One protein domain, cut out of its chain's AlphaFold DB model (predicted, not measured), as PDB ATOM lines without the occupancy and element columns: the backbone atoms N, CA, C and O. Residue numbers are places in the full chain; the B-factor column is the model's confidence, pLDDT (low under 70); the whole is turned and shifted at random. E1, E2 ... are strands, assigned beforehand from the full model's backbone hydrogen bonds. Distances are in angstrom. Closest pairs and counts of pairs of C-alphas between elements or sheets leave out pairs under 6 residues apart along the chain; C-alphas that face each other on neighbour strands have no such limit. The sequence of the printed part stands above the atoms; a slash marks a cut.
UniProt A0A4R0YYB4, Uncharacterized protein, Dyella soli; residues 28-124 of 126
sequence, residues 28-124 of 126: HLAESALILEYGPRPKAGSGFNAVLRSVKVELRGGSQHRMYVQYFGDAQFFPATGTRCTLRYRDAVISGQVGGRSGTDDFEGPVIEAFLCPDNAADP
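What this domain is: This is residues 28 to 124 of the 126 residues of an uncharacterized protein of Dyella soli (UniProt A0A4R0YYB4). Five curved strands make a small, distorted barrel: E1 pairs with E2, E2 with E3, E3 with E5, E5 with E4, and E4 with E1. The 97 printed residues hold E1 to E5 in chain order, no named helix, in one mixed, branched sheet; the class is all strand. It is compact, radius of gyration of the C-alphas 13.0 A, spans 36 by 27 by 18 A.

Where its parts are: Find C-alpha 28 at (-25.454, 15.186, -28.228); E1, residues 28 to 38, runs 20.6 A, bending at 32. Then come E2, 51 to 58, 22.6 A; E3, 64 to 71, 22.1 A; E4, 84 to 98, 24.8 A; E5, 105 to 116, 28.1 A, ending at (-21.423, 18.091, -40.226).

How they stand to each other: E1, E2, E3 form a meander, successive antiparallel neighbours; E4, antiparallel to E1, completes a Greek key. Within hydrogen-bond range, find N 34 and O 58, 2.9 A; N 55 and O 67, 2.8 A; N 30 and O 87, 2.9 A. E4 and E5 form a hairpin; N 90 and O 111 are 2.9 A apart. Parallel E3 and E5 have N 68 and O 110 at 2.9 A.

The domain as a whole: The printed part has no cut. Links E1 to E2 and E3 to E4 are long. Look for pLDDT under 70 at 39 residues, among them 40 to 52 and 94 to 105.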
ATOM      1  N   HIS A  28     -26.656  14.478 -28.651       85.25
ATOM      2  CA  HIS A  28     -25.454  15.186 -28.228       85.25
ATOM      3  C   HIS A  28     -24.697  15.757 -29.438       85.25
ATOM      4  O   HIS A  28     -24.784  15.238 -30.557       85.25
ATOM      5  N   LEU A  29     -23.920  16.816 -29.202       85.50
ATOM      6  CA  LEU A  29     -23.055  17.446 -30.198       85.50
ATOM      7  C   LEU A  29     -21.591  17.380 -29.753       85.50
ATOM      8  O   LEU A  29     -21.237  17.838 -28.669       85.50
ATOM      9  N   ALA A  30     -20.737  16.841 -30.620       84.94
ATOM     10  CA  ALA A  30     -19.287  16.862 -30.478       84.94
ATOM     11  C   ALA A  30     -18.688  17.790 -31.541       84.94
ATOM     12  O   ALA A  30     -18.539  17.413 -32.703       84.94
ATOM     13  N   GLU A  31     -18.365  19.023 -31.149       84.56
ATOM     14  CA  GLU A  31     -17.787  20.031 -32.043       84.56
ATOM     15  C   GLU A  31     -16.326  19.735 -32.405       84.56
ATOM     16  O   GLU A  31     -15.509  19.397 -31.543       84.56
ATOM     17  N   SER A  32     -15.965  19.972 -33.673       84.19
ATOM     18  CA  SER A  32     -14.577  19.905 -34.168       84.19
ATOM     19  C   SER A  32     -13.873  18.559 -33.908       84.19
ATOM     20  O   SER A  32     -12.648  18.499 -33.750       84.19
ATOM     21  N   ALA A  33     -14.641  17.468 -33.878       86.69
ATOM     22  CA  ALA A  33     -14.120  16.121 -33.729       86.69
ATOM     23  C   ALA A  33     -13.305  15.729 -34.970       86.69
ATOM     24  O   ALA A  33     -13.777  15.841 -36.102       86.69
ATOM     25  N   LEU A  34     -12.072  15.276 -34.758       88.19
ATOM     26  CA  LEU A  34     -11.193  14.795 -35.821       88.19
ATOM     27  C   LEU A  34     -11.481  13.318 -36.091       88.19
ATOM     28  O   LEU A  34     -11.378  12.501 -35.177       88.19
ATOM     29  N   ILE A  35     -11.798  12.961 -37.333       87.38
ATOM     30  CA  ILE A  35     -11.943  11.563 -37.746       87.38
ATOM     31  C   ILE A  35     -10.551  10.937 -37.872       87.38
ATOM     32  O   ILE A  35      -9.761  11.351 -38.718       87.38
ATOM     33  N   LEU A  36     -10.239   9.942 -37.041       85.88
ATOM     34  CA  LEU A  36      -8.935   9.271 -37.045       85.88
ATOM     35  C   LEU A  36      -8.937   8.016 -37.921       85.88
ATOM     36  O   LEU A  36      -8.025   7.810 -38.714       85.88
ATOM     37  N   GLU A  37      -9.942   7.161 -37.748       86.25
ATOM     38  CA  GLU A  37      -9.953   5.810 -38.311       86.25
ATOM     39  C   GLU A  37     -11.387   5.310 -38.484       86.25
ATOM     40  O   GLU A  37     -12.257   5.569 -37.647       86.25
ATOM     41  N   TYR A  38     -11.604   4.525 -39.533       81.44
ATOM     42  CA  TYR A  38     -12.823   3.763 -39.736       81.44
ATOM     43  C   TYR A  38     -12.547   2.264 -39.619       81.44
ATOM     44  O   TYR A  38     -11.628   1.742 -40.243       81.44
ATOM     45  N   GLY A  39     -13.404   1.558 -38.882       73.56
ATOM     46  CA  GLY A  39     -13.426   0.100 -38.849       73.56
ATOM     47  C   GLY A  39     -13.793  -0.514 -40.209       73.56
ATOM     48  O   GLY A  39     -14.170   0.210 -41.139       73.56
ATOM     49  N   PRO A  40     -13.716  -1.851 -40.339       69.88
ATOM     50  CA  PRO A  40     -13.975  -2.538 -41.599       69.88
ATOM     51  C   PRO A  40     -15.382  -2.233 -42.122       69.88
ATOM     52  O   PRO A  40     -16.359  -2.273 -41.368       69.88
ATOM     53  N   ARG A  41     -15.489  -1.953 -43.426       63.88
ATOM     54  CA  ARG A  41     -16.783  -1.778 -44.088       63.88
ATOM     55  C   ARG A  41     -17.581  -3.087 -43.972       63.88
ATOM     56  O   ARG A  41     -17.035  -4.156 -44.265       63.88
ATOM     57  N   PRO A  42     -18.845  -3.048 -43.520       60.03
ATOM     58  CA  PRO A  42     -19.650  -4.255 -43.410       60.03
ATOM     59  C   PRO A  42     -19.893  -4.918 -44.773       60.03
ATOM     60  O   PRO A  42     -19.921  -4.252 -45.809       60.03
ATOM     61  N   LYS A  43     -20.087  -6.244 -44.775       58.53
ATOM     62  CA  LYS A  43     -20.421  -6.988 -45.998       58.53
ATOM     63  C   LYS A  43     -21.779  -6.519 -46.529       58.53
ATOM     64  O   LYS A  43     -22.769  -6.557 -45.801       58.53
ATOM     65  N   ALA A  44     -21.814  -6.119 -47.799       52.00
ATOM     66  CA  ALA A  44     -23.053  -5.800 -48.498       52.00
ATOM     67  C   ALA A  44     -23.999  -7.015 -48.519       52.00
ATOM     68  O   ALA A  44     -23.546  -8.157 -48.611       52.00
ATOM     69  N   GLY A  45     -25.309  -6.766 -48.435       50.44
ATOM     70  CA  GLY A  45     -26.330  -7.817 -48.491       50.44
ATOM     71  C   GLY A  45     -26.518  -8.641 -47.209       50.44
ATOM     72  O   GLY A  45     -27.075  -9.731 -47.286       50.44
ATOM     73  N   SER A  46     -26.095  -8.154 -46.034       53.47
ATOM     74  CA  SER A  46     -26.288  -8.868 -44.755       53.47
ATOM     75  C   SER A  46     -27.758  -9.038 -44.334       53.47
ATOM     76  O   SER A  46     -28.045  -9.862 -43.471       53.47
ATOM     77  N   GLY A  47     -28.694  -8.284 -44.924       47.50
ATOM     78  CA  GLY A  47     -30.133  -8.390 -44.647       47.50
ATOM     79  C   GLY A  47     -30.594  -7.734 -43.340       47.50
ATOM     80  O   GLY A  47     -31.767  -7.835 -42.992       47.50
ATOM     81  N   PHE A  48     -29.701  -7.046 -42.623       50.75
ATOM     82  CA  PHE A  48     -30.038  -6.306 -41.407       50.75
ATOM     83  C   PHE A  48     -30.445  -4.867 -41.725       50.75
ATOM     84  O   PHE A  48     -29.817  -4.202 -42.548       50.75
ATOM     85  N   ASN A  49     -31.434  -4.355 -40.987       47.84
ATOM     86  CA  ASN A  49     -31.868  -2.951 -41.045       47.84
ATOM     87  C   ASN A  49     -30.769  -1.952 -40.638       47.84
ATOM     88  O   ASN A  49     -30.939  -0.753 -40.817       47.84
ATOM     89  N   ALA A  50     -29.685  -2.438 -40.034       52.78
ATOM     90  CA  ALA A  50     -28.603  -1.648 -39.479       52.78
ATOM     91  C   ALA A  50     -27.315  -2.472 -39.472       52.78
ATOM     92  O   ALA A  50     -27.286  -3.574 -38.920       52.78
ATOM     93  N   VAL A  51     -26.234  -1.932 -40.033       59.00
ATOM     94  CA  VAL A  51     -24.897  -2.532 -39.907       59.00
ATOM     95  C   VAL A  51     -23.930  -1.504 -39.336       59.00
ATOM     96  O   VAL A  51     -24.027  -0.325 -39.663       59.00
ATOM     97  N   LEU A  52     -23.037  -1.907 -38.433       65.25
ATOM     98  CA  LEU A  52     -22.265  -0.946 -37.642       65.25
ATOM     99  C   LEU A  52     -20.810  -0.877 -38.098       65.25
ATOM    100  O   LEU A  52     -20.120  -1.892 -38.213       65.25
ATOM    101  N   ARG A  53     -20.328   0.352 -38.293       70.81
ATOM    102  CA  ARG A  53     -18.903   0.655 -38.463       70.81
ATOM    103  C   ARG A  53     -18.433   1.461 -37.268       70.81
ATOM    104  O   ARG A  53     -18.994   2.514 -36.972       70.81
ATOM    105  N   SER A  54     -17.406   0.970 -36.584       77.38
ATOM    106  CA  SER A  54     -16.736   1.747 -35.545       77.38
ATOM    107  C   SER A  54     -15.984   2.915 -36.179       77.38
ATOM    108  O   SER A  54     -15.241   2.709 -37.137       77.38
ATOM    109  N   VAL A  55     -16.119   4.109 -35.621       84.25
ATOM    110  CA  VAL A  55     -15.351   5.298 -35.993       84.25
ATOM    111  C   VAL A  55     -14.516   5.697 -34.790       84.25
ATOM    112  O   VAL A  55     -15.039   5.837 -33.683       84.25
ATOM    113  N   LYS A  56     -13.212   5.861 -34.988       87.38
ATOM    114  CA  LYS A  56     -12.326   6.432 -33.982       87.38
ATOM    115  C   LYS A  56     -12.252   7.933 -34.223       87.38
ATOM    116  O   LYS A  56     -11.876   8.358 -35.314       87.38
ATOM    117  N   VAL A  57     -12.602   8.722 -33.215       87.12
ATOM    118  CA  VAL A  57     -12.603  10.188 -33.294       87.12
ATOM    119  C   VAL A  57     -11.798  10.787 -32.153       87.12
ATOM    120  O   VAL A  57     -11.717  10.197 -31.079       87.12
ATOM    121  N   GLU A  58     -11.213  11.960 -32.363       89.19
ATOM    122  CA  GLU A  58     -10.581  12.749 -31.304       89.19
ATOM    123  C   GLU A  58     -11.412  13.998 -31.017       89.19
ATOM    124  O   GLU A  58     -11.661  14.808 -31.913       89.19
ATOM    125  N   LEU A  59     -11.847  14.151 -29.767       84.88
ATOM    126  CA  LEU A  59     -12.620  15.304 -29.314       84.88
ATOM    127  C   LEU A  59     -11.709  16.456 -28.879       84.88
ATOM    128  O   LEU A  59     -10.529  16.276 -28.564       84.88
ATOM    129  N   ARG A  60     -12.281  17.662 -28.804       74.44
ATOM    130  CA  ARG A  60     -11.612  18.858 -28.280       74.44
ATOM    131  C   ARG A  60     -11.060  18.577 -26.872       74.44
ATOM    132  O   ARG A  60     -11.822  18.353 -25.940       74.44
ATOM    133  N   GLY A  61      -9.731  18.567 -26.742       74.94
ATOM    134  CA  GLY A  61      -9.018  18.120 -25.534       74.94
ATOM    135  C   GLY A  61      -8.163  16.856 -25.717       74.94
ATOM    136  O   GLY A  61      -7.535  16.424 -24.759       74.94
ATOM    137  N   GLY A  62      -8.117  16.265 -26.918       75.88
ATOM    138  CA  GLY A  62      -7.221  15.144 -27.246       75.88
ATOM    139  C   GLY A  62      -7.707  13.773 -26.763       75.88
ATOM    140  O   GLY A  62      -6.988  12.784 -26.882       75.88
ATOM    141  N   SER A  63      -8.927  13.686 -26.219       81.38
ATOM    142  CA  SER A  63      -9.518  12.399 -25.840       81.38
ATOM    143  C   SER A  63     -10.003  11.655 -27.085       81.38
ATOM    144  O   SER A  63     -10.711  12.218 -27.921       81.38
ATOM    145  N   GLN A  64      -9.605  10.388 -27.216       87.31
ATOM    146  CA  GLN A  64      -9.972   9.539 -28.348       87.31
ATOM    147  C   GLN A  64     -11.142   8.633 -27.969       87.31
ATOM    148  O   GLN A  64     -11.062   7.878 -27.002       87.31
ATOM    149  N   HIS A  65     -12.215   8.694 -28.752       84.38
ATOM    150  CA  HIS A  65     -13.469   7.984 -28.514       84.38
ATOM    151  C   HIS A  65     -13.749   7.010 -29.650       84.38
ATOM    152  O   HIS A  65     -13.463   7.291 -30.817       84.38
ATOM    153  N   ARG A  66     -14.331   5.858 -29.310       86.19
ATOM    154  CA  ARG A  66     -14.917   4.935 -30.282       86.19
ATOM    155  C   ARG A  66     -16.416   5.194 -30.329       86.19
ATOM    156  O   ARG A  66     -17.101   5.002 -29.333       86.19
ATOM    157  N   MET A  67     -16.890   5.617 -31.490       87.00
ATOM    158  CA  MET A  67     -18.304   5.805 -31.803       87.00
ATOM    159  C   MET A  67     -18.730   4.797 -32.873       87.00
ATOM    160  O   MET A  67     -17.884   4.124 -33.468       87.00
ATOM    161  N   TYR A  68     -20.026   4.697 -33.146       82.62
ATOM    162  CA  TYR A  68     -20.570   3.813 -34.177       82.62
ATOM    163  C   TYR A  68     -21.396   4.598 -35.194       82.62
ATOM    164  O   TYR A  68     -22.059   5.561 -34.831       82.62
ATOM    165  N   VAL A  69     -21.393   4.183 -36.461       79.38
ATOM    166  CA  VAL A  69     -22.339   4.686 -37.474       79.38
ATOM    167  C   VAL A  69     -23.240   3.546 -37.919       79.38
ATOM    168  O   VAL A  69     -22.756   2.447 -38.200       79.38
ATOM    169  N   GLN A  70     -24.540   3.827 -37.988       73.81
ATOM    170  CA  GLN A  70     -25.579   2.889 -38.394       73.81
ATOM    171  C   GLN A  70     -25.810   2.960 -39.912       73.81
ATOM    172  O   GLN A  70     -26.425   3.907 -40.404       73.81
ATOM    173  N   TYR A  71     -25.324   1.956 -40.645       67.44
ATOM    174  CA  TYR A  71     -25.510   1.816 -42.091       67.44
ATOM    175  C   TYR A  71     -26.928   1.360 -42.427       67.44
ATOM    176  O   TYR A  71     -27.327   0.254 -42.061       67.44
ATOM    177  N   PHE A  72     -27.621   2.180 -43.217       64.56
ATOM    178  CA  PHE A  72     -28.905   1.883 -43.850       64.56
ATOM    179  C   PHE A  72     -28.719   1.785 -45.374       64.56
ATOM    180  O   PHE A  72     -29.076   2.695 -46.120       64.56
ATOM    181  N   GLY A  73     -28.119   0.688 -45.845       56.16
ATOM    182  CA  GLY A  73     -27.913   0.440 -47.278       56.16
ATOM    183  C   GLY A  73     -26.810   1.285 -47.935       56.16
ATOM    184  O   GLY A  73     -25.799   1.620 -47.316       56.16
ATOM    185  N   ASP A  74     -26.991   1.564 -49.226       53.31
ATOM    186  CA  ASP A  74     -25.877   1.762 -50.169       53.31
ATOM    187  C   ASP A  74     -25.296   3.187 -50.219       53.31
ATOM    188  O   ASP A  74     -24.233   3.395 -50.803       53.31
ATOM    189  N   ALA A  75     -25.980   4.171 -49.625       51.91
ATOM    190  CA  ALA A  75     -25.746   5.598 -49.873       51.91
ATOM    191  C   ALA A  75     -25.610   6.435 -48.586       51.91
ATOM    192  O   ALA A  75     -26.253   7.474 -48.435       51.91
ATOM    193  N   GLN A  76     -24.765   5.999 -47.649       62.84
ATOM    194  CA  GLN A  76     -24.396   6.805 -46.480       62.84
ATOM    195  C   GLN A  76     -23.012   7.438 -46.688       62.84
ATOM    196  O   GLN A  76     -22.055   6.760 -47.057       62.84
ATOM    197  N   PHE A  77     -22.926   8.755 -46.489       66.88
ATOM    198  CA  PHE A  77     -21.705   9.545 -46.660       66.88
ATOM    199  C   PHE A  77     -20.761   9.354 -45.469       66.88
ATOM    200  O   PHE A  77     -21.185   9.475 -44.317       66.88
ATOM    201  N   PHE A  78     -19.475   9.148 -45.756       78.19
ATOM    202  CA  PHE A  78     -18.404   9.151 -44.764       78.19
ATOM    203  C   PHE A  78     -17.381  10.228 -45.141       78.19
ATOM    204  O   PHE A  78     -16.894  10.218 -46.275       78.19
ATOM    205  N   PRO A  79     -17.069  11.174 -44.238       77.88
ATOM    206  CA  PRO A  79     -15.972  12.102 -44.469       77.88
ATOM    207  C   PRO A  79     -14.627  11.368 -44.473       77.88
ATOM    208  O   PRO A  79     -14.459  10.367 -43.780       77.88
ATOM    209  N   ALA A  80     -13.646  11.888 -45.208       81.88
ATOM    210  CA  ALA A  80     -12.291  11.338 -45.197       81.88
ATOM    211  C   ALA A  80     -11.665  11.343 -43.783       81.88
ATOM    212  O   ALA A  80     -11.942  12.224 -42.958       81.88
ATOM    213  N   THR A  81     -10.759  10.403 -43.499       85.62
ATOM    214  CA  THR A  81      -9.914  10.476 -42.294       85.62
ATOM    215  C   THR A  81      -9.047  11.741 -42.326       85.62
ATOM    216  O   THR A  81      -8.682  12.247 -43.384       85.62
ATOM    217  N   GLY A  82      -8.766  12.314 -41.156       85.19
ATOM    218  CA  GLY A  82      -8.153  13.638 -41.028       85.19
ATOM    219  C   GLY A  82      -9.138  14.813 -41.128       85.19
ATOM    220  O   GLY A  82      -8.769  15.934 -40.776       85.19
ATOM    221  N   THR A  83     -10.395  14.590 -41.530       85.69
ATOM    222  CA  THR A  83     -11.417  15.653 -41.549       85.69
ATOM    223  C   THR A  83     -11.851  16.011 -40.126       85.69
ATOM    224  O   THR A  83     -12.084  15.127 -39.297       85.69
ATOM    225  N   ARG A  84     -11.999  17.310 -39.834       87.44
ATOM    226  CA  ARG A  84     -12.688  17.791 -38.625       87.44
ATOM    227  C   ARG A  84     -14.152  18.063 -38.935       87.44
ATOM    228  O   ARG A  84     -14.448  18.851 -39.826       87.44
ATOM    229  N   CYS A  85     -15.050  17.453 -38.174       86.25
ATOM    230  CA  CYS A  85     -16.492  17.618 -38.323       86.25
ATOM    231  C   CYS A  85     -17.138  17.883 -36.962       86.25
ATOM    232  O   CYS A  85     -16.646  17.434 -35.928       86.25
ATOM    233  N   THR A  86     -18.279  18.563 -36.955       88.38
ATOM    234  CA  THR A  86     -19.207  18.478 -35.826       88.38
ATOM    235  C   THR A  86     -20.011  17.189 -35.976       88.38
ATOM    236  O   THR A  86     -20.570  16.917 -37.038       88.38
ATOM    237  N   LEU A  87     -20.043  16.366 -34.934       87.06
ATOM    238  CA  LEU A  87     -20.784  15.107 -34.925       87.06
ATOM    239  C   LEU A  87     -22.057  15.289 -34.117       87.06
ATOM    240  O   LEU A  87     -21.998  15.719 -32.964       87.06
ATOM    241  N   ARG A  88     -23.194  14.913 -34.700       87.19
ATOM    242  CA  ARG A  88     -24.431  14.705 -33.945       87.19
ATOM    243  C   ARG A  88     -24.544  13.221 -33.650       87.19
ATOM    244  O   ARG A  88     -24.557  12.419 -34.583       87.19
ATOM    245  N   TYR A  89     -24.591  12.862 -32.376       87.44
ATOM    246  CA  TYR A  89     -24.645  11.475 -31.922       87.44
ATOM    247  C   TYR A  89     -25.681  11.309 -30.812       87.44
ATOM    248  O   TYR A  89     -26.119  12.293 -30.225       87.44
ATOM    249  N   ARG A  90     -26.081  10.077 -30.514       86.94
ATOM    250  CA  ARG A  90     -26.874   9.733 -29.328       86.94
ATOM    251  C   ARG A  90     -26.267   8.529 -28.635       86.94
ATOM    252  O   ARG A  90     -25.704   7.674 -29.315       86.94
ATOM    253  N   ASP A  91     -26.431   8.422 -27.327       84.25
ATOM    254  CA  ASP A  91     -26.156   7.161 -26.645       84.25
ATOM    255  C   ASP A  91     -27.328   6.206 -26.896       84.25
ATOM    256  O   ASP A  91     -28.494   6.548 -26.680       84.25
ATOM    257  N   ALA A  92     -27.034   5.027 -27.441       79.81
ATOM    258  CA  ALA A  92     -28.041   4.030 -27.780       79.81
ATOM    259  C   ALA A  92     -27.485   2.610 -27.649       79.81
ATOM    260  O   ALA A  92     -26.296   2.368 -27.858       79.81
ATOM    261  N   VAL A  93     -28.382   1.664 -27.371       77.12
ATOM    262  CA  VAL A  93     -28.135   0.237 -27.590       77.12
ATOM    263  C   VAL A  93     -28.668  -0.106 -28.978       77.12
ATOM    264  O   VAL A  93     -29.850   0.106 -29.256       77.12
ATOM    265  N   ILE A  94     -27.803  -0.594 -29.865       69.56
ATOM    266  CA  ILE A  94     -28.170  -1.012 -31.221       69.56
ATOM    267  C   ILE A  94     -27.728  -2.452 -31.451       69.56
ATOM    268  O   ILE A  94     -26.535  -2.745 -31.499       69.56
ATOM    269  N   SER A  95     -28.699  -3.333 -31.674       68.44
ATOM    270  CA  SER A  95     -28.467  -4.681 -32.193       68.44
ATOM    271  C   SER A  95     -28.036  -4.605 -33.657       68.44
ATOM    272  O   SER A  95     -28.716  -3.988 -34.483       68.44
ATOM    273  N   GLY A  96     -26.922  -5.242 -34.010       66.81
ATOM    274  CA  GLY A  96     -26.416  -5.223 -35.379       66.81
ATOM    275  C   GLY A  96     -25.366  -6.290 -35.657       66.81
ATOM    276  O   GLY A  96     -25.089  -7.164 -34.839       66.81
ATOM    277  N   GLN A  97     -24.758  -6.203 -36.839       62.56
ATOM    278  CA  GLN A  97     -23.570  -6.984 -37.181       62.56
ATOM    279  C   GLN A  97     -22.364  -6.062 -37.350       62.56
ATOM    280  O   GLN A  97     -22.458  -5.017 -37.998       62.56
ATOM    281  N   VAL A  98     -21.213  -6.482 -36.823       60.62
ATOM    282  CA  VAL A  98     -19.907  -5.930 -37.204       60.62
ATOM    283  C   VAL A  98     -19.328  -6.775 -38.336       60.62
ATOM    284  O   VAL A  98     -19.386  -8.008 -38.316       60.62
ATOM    285  N   GLY A  99     -18.792  -6.095 -39.352       53.97
ATOM    286  CA  GLY A  99     -18.394  -6.692 -40.626       53.97
ATOM    287  C   GLY A  99     -17.551  -7.963 -40.490       53.97
ATOM    288  O   GLY A  99     -16.425  -7.927 -40.004       53.97
ATOM    289  N   GLY A 100     -18.087  -9.083 -40.983       50.19
ATOM    290  CA  GLY A 100     -17.363 -10.351 -41.119       50.19
ATOM    291  C   GLY A 100     -17.681 -11.428 -40.077       50.19
ATOM    292  O   GLY A 100     -17.298 -12.574 -40.307       50.19
ATOM    293  N   ARG A 101     -18.406 -11.118 -38.993       53.62
ATOM    294  CA  ARG A 101     -18.908 -12.126 -38.038       53.62
ATOM    295  C   ARG A 101     -20.313 -12.623 -38.390       53.62
ATOM    296  O   ARG A 101     -21.086 -11.925 -39.037       53.62
ATOM    297  N   SER A 102     -20.616 -13.846 -37.954       56.94
ATOM    298  CA  SER A 102     -21.967 -14.420 -37.935       56.94
ATOM    299  C   SER A 102     -22.538 -14.303 -36.521       56.94
ATOM    300  O   SER A 102     -21.805 -14.544 -35.562       56.94
ATOM    301  N   GLY A 103     -23.819 -13.953 -36.405       60.28
ATOM    302  CA  GLY A 103     -24.495 -13.623 -35.143       60.28
ATOM    303  C   GLY A 103     -25.084 -12.210 -35.157       60.28
ATOM    304  O   GLY A 103     -24.851 -11.458 -36.102       60.28
ATOM    305  N   THR A 104     -25.844 -11.864 -34.122       64.31
ATOM    306  CA  THR A 104     -26.257 -10.484 -33.826       64.31
ATOM    307  C   THR A 104     -25.593 -10.107 -32.515       64.31
ATOM    308  O   THR A 104     -25.760 -10.824 -31.531       64.31
ATOM    309  N   ASP A 105     -24.843  -9.013 -32.517       67.88
ATOM    310  CA  ASP A 105     -24.208  -8.456 -31.326       67.88
ATOM    311  C   ASP A 105     -24.993  -7.188 -30.921       67.88
ATOM    312  O   ASP A 105     -25.392  -6.397 -31.785       67.88
ATOM    313  N   ASP A 106     -25.222  -6.988 -29.622       70.69
ATOM    314  CA  ASP A 106     -25.778  -5.739 -29.087       70.69
ATOM    315  C   ASP A 106     -24.640  -4.761 -28.777       70.69
ATOM    316  O   ASP A 106     -23.714  -5.078 -28.026       70.69
ATOM    317  N   PHE A 107     -24.705  -3.561 -29.355       69.88
ATOM    318  CA  PHE A 107     -23.696  -2.521 -29.180       69.88
ATOM    319  C   PHE A 107     -24.271  -1.358 -28.385       69.88
ATOM    320  O   PHE A 107     -25.111  -0.612 -28.885       69.88
ATOM    321  N   GLU A 108     -23.787  -1.189 -27.160       75.81
ATOM    322  CA  GLU A 108     -24.034  -0.003 -26.346       75.81
ATOM    323  C   GLU A 108     -22.936   1.041 -26.593       75.81
ATOM    324  O   GLU A 108     -21.740   0.727 -26.572       75.81
ATOM    325  N   GLY A 109     -23.333   2.289 -26.848       80.06
ATOM    326  CA  GLY A 109     -22.411   3.421 -26.912       80.06
ATOM    327  C   GLY A 109     -22.897   4.587 -27.780       80.06
ATOM    328  O   GLY A 109     -24.040   4.592 -28.241       80.06
ATOM    329  N   PRO A 110     -22.017   5.573 -28.033       84.81
ATOM    330  CA  PRO A 110     -22.338   6.744 -28.839       84.81
ATOM    331  C   PRO A 110     -22.464   6.383 -30.324       84.81
ATOM    332  O   PRO A 110     -21.501   5.973 -30.983       84.81
ATOM    333  N   VAL A 111     -23.663   6.578 -30.867       85.06
ATOM    334  CA  VAL A 111     -24.017   6.338 -32.269       85.06
ATOM    335  C   VAL A 111     -24.150   7.671 -32.992       85.06
ATOM    336  O   VAL A 111     -25.024   8.474 -32.675       85.06
ATOM    337  N   ILE A 112     -23.291   7.898 -33.982       85.44
ATOM    338  CA  ILE A 112     -23.309   9.074 -34.852       85.44
ATOM    339  C   ILE A 112     -24.517   8.980 -35.787       85.44
ATOM    340  O   ILE A 112     -24.658   8.035 -36.563       85.44
ATOM    341  N   GLU A 113     -25.362  10.004 -35.732       81.75
ATOM    342  CA  GLU A 113     -26.533  10.180 -36.590       81.75
ATOM    343  C   GLU A 113     -26.265  11.127 -37.766       81.75
ATOM    344  O   GLU A 113     -26.955  11.055 -38.780       81.75
ATOM    345  N   ALA A 114     -25.298  12.045 -37.638       81.62
ATOM    346  CA  ALA A 114     -24.883  12.931 -38.724       81.62
ATOM    347  C   ALA A 114     -23.434  13.419 -38.572       81.62
ATOM    348  O   ALA A 114     -22.986  13.760 -37.473       81.62
ATOM    349  N   PHE A 115     -22.751  13.538 -39.711       83.88
ATOM    350  CA  PHE A 115     -21.487  14.254 -39.866       83.88
ATOM    351  C   PHE A 115     -21.767  15.642 -40.455       83.88
ATOM    352  O   PHE A 115     -22.357  15.749 -41.526       83.88
ATOM    353  N   LEU A 116     -21.339  16.703 -39.768       85.38
ATOM    354  CA  LEU A 116     -21.423  18.091 -40.226       85.38
ATOM    355  C   LEU A 116     -19.996  18.607 -40.434       85.38
ATOM    356  O   LEU A 116     -19.360  19.114 -39.508       85.38
ATOM    357  N   CYS A 117     -19.460  18.400 -41.633       83.56
ATOM    358  CA  CYS A 117     -18.088  18.761 -41.994       83.56
ATOM    359  C   CYS A 117     -18.082  20.079 -42.797       83.56
ATOM    360  O   CYS A 117     -19.014  20.302 -43.570       83.56
ATOM    361  N   PRO A 118     -17.075  20.958 -42.625       73.56
ATOM    362  CA  PRO A 118     -17.039  22.268 -43.287       73.56
ATOM    363  C   PRO A 118     -16.838  22.169 -44.805       73.56
ATOM    364  O   PRO A 118     -17.300  23.040 -45.534       73.56
ATOM    365  N   ASP A 119     -16.212  21.087 -45.269       58.88
ATOM    366  CA  ASP A 119     -16.040  20.756 -46.679       58.88
ATOM    367  C   ASP A 119     -16.732  19.426 -46.994       58.88
ATOM    368  O   ASP A 119     -16.698  18.484 -46.195       58.88
ATOM    369  N   ASN A 120     -17.299  19.319 -48.202       55.44
ATOM    370  CA  ASN A 120     -17.846  18.077 -48.762       55.44
ATOM    371  C   ASN A 120     -16.719  17.105 -49.168       55.44
ATOM    372  O   ASN A 120     -16.640  16.670 -50.317       55.44
ATOM    373  N   ALA A 121     -15.843  16.760 -48.223       47.00
ATOM    374  CA  ALA A 121     -14.802  15.745 -48.360       47.00
ATOM    375  C   ALA A 121     -15.424  14.339 -48.338       47.00
ATOM    376  O   ALA A 121     -15.180  13.548 -47.426       47.00
ATOM    377  N   ALA A 122     -16.271  14.059 -49.332       52.06
ATOM    378  CA  ALA A 122     -16.790  12.731 -49.601       52.06
ATOM    379  C   ALA A 122     -15.613  11.799 -49.882       52.06
ATOM    380  O   ALA A 122     -14.902  12.004 -50.867       52.06
ATOM    381  N   ASP A 123     -15.457  10.749 -49.081       49.22
ATOM    382  CA  ASP A 123     -14.804   9.547 -49.573       49.22
ATOM    383  C   ASP A 123     -15.898   8.583 -50.067       49.22
ATOM    384  O   ASP A 123     -16.537   7.905 -49.257       49.22
ATOM    385  N   PRO A 124     -16.181   8.524 -51.385       47.28
ATOM    386  CA  PRO A 124     -17.176   7.600 -51.922       47.28
ATOM    387  C   PRO A 124     -16.751   6.122 -51.815       47.28
ATOM    388  O   PRO A 124     -17.553   5.244 -52.138       47.28
TER     389      PRO A 124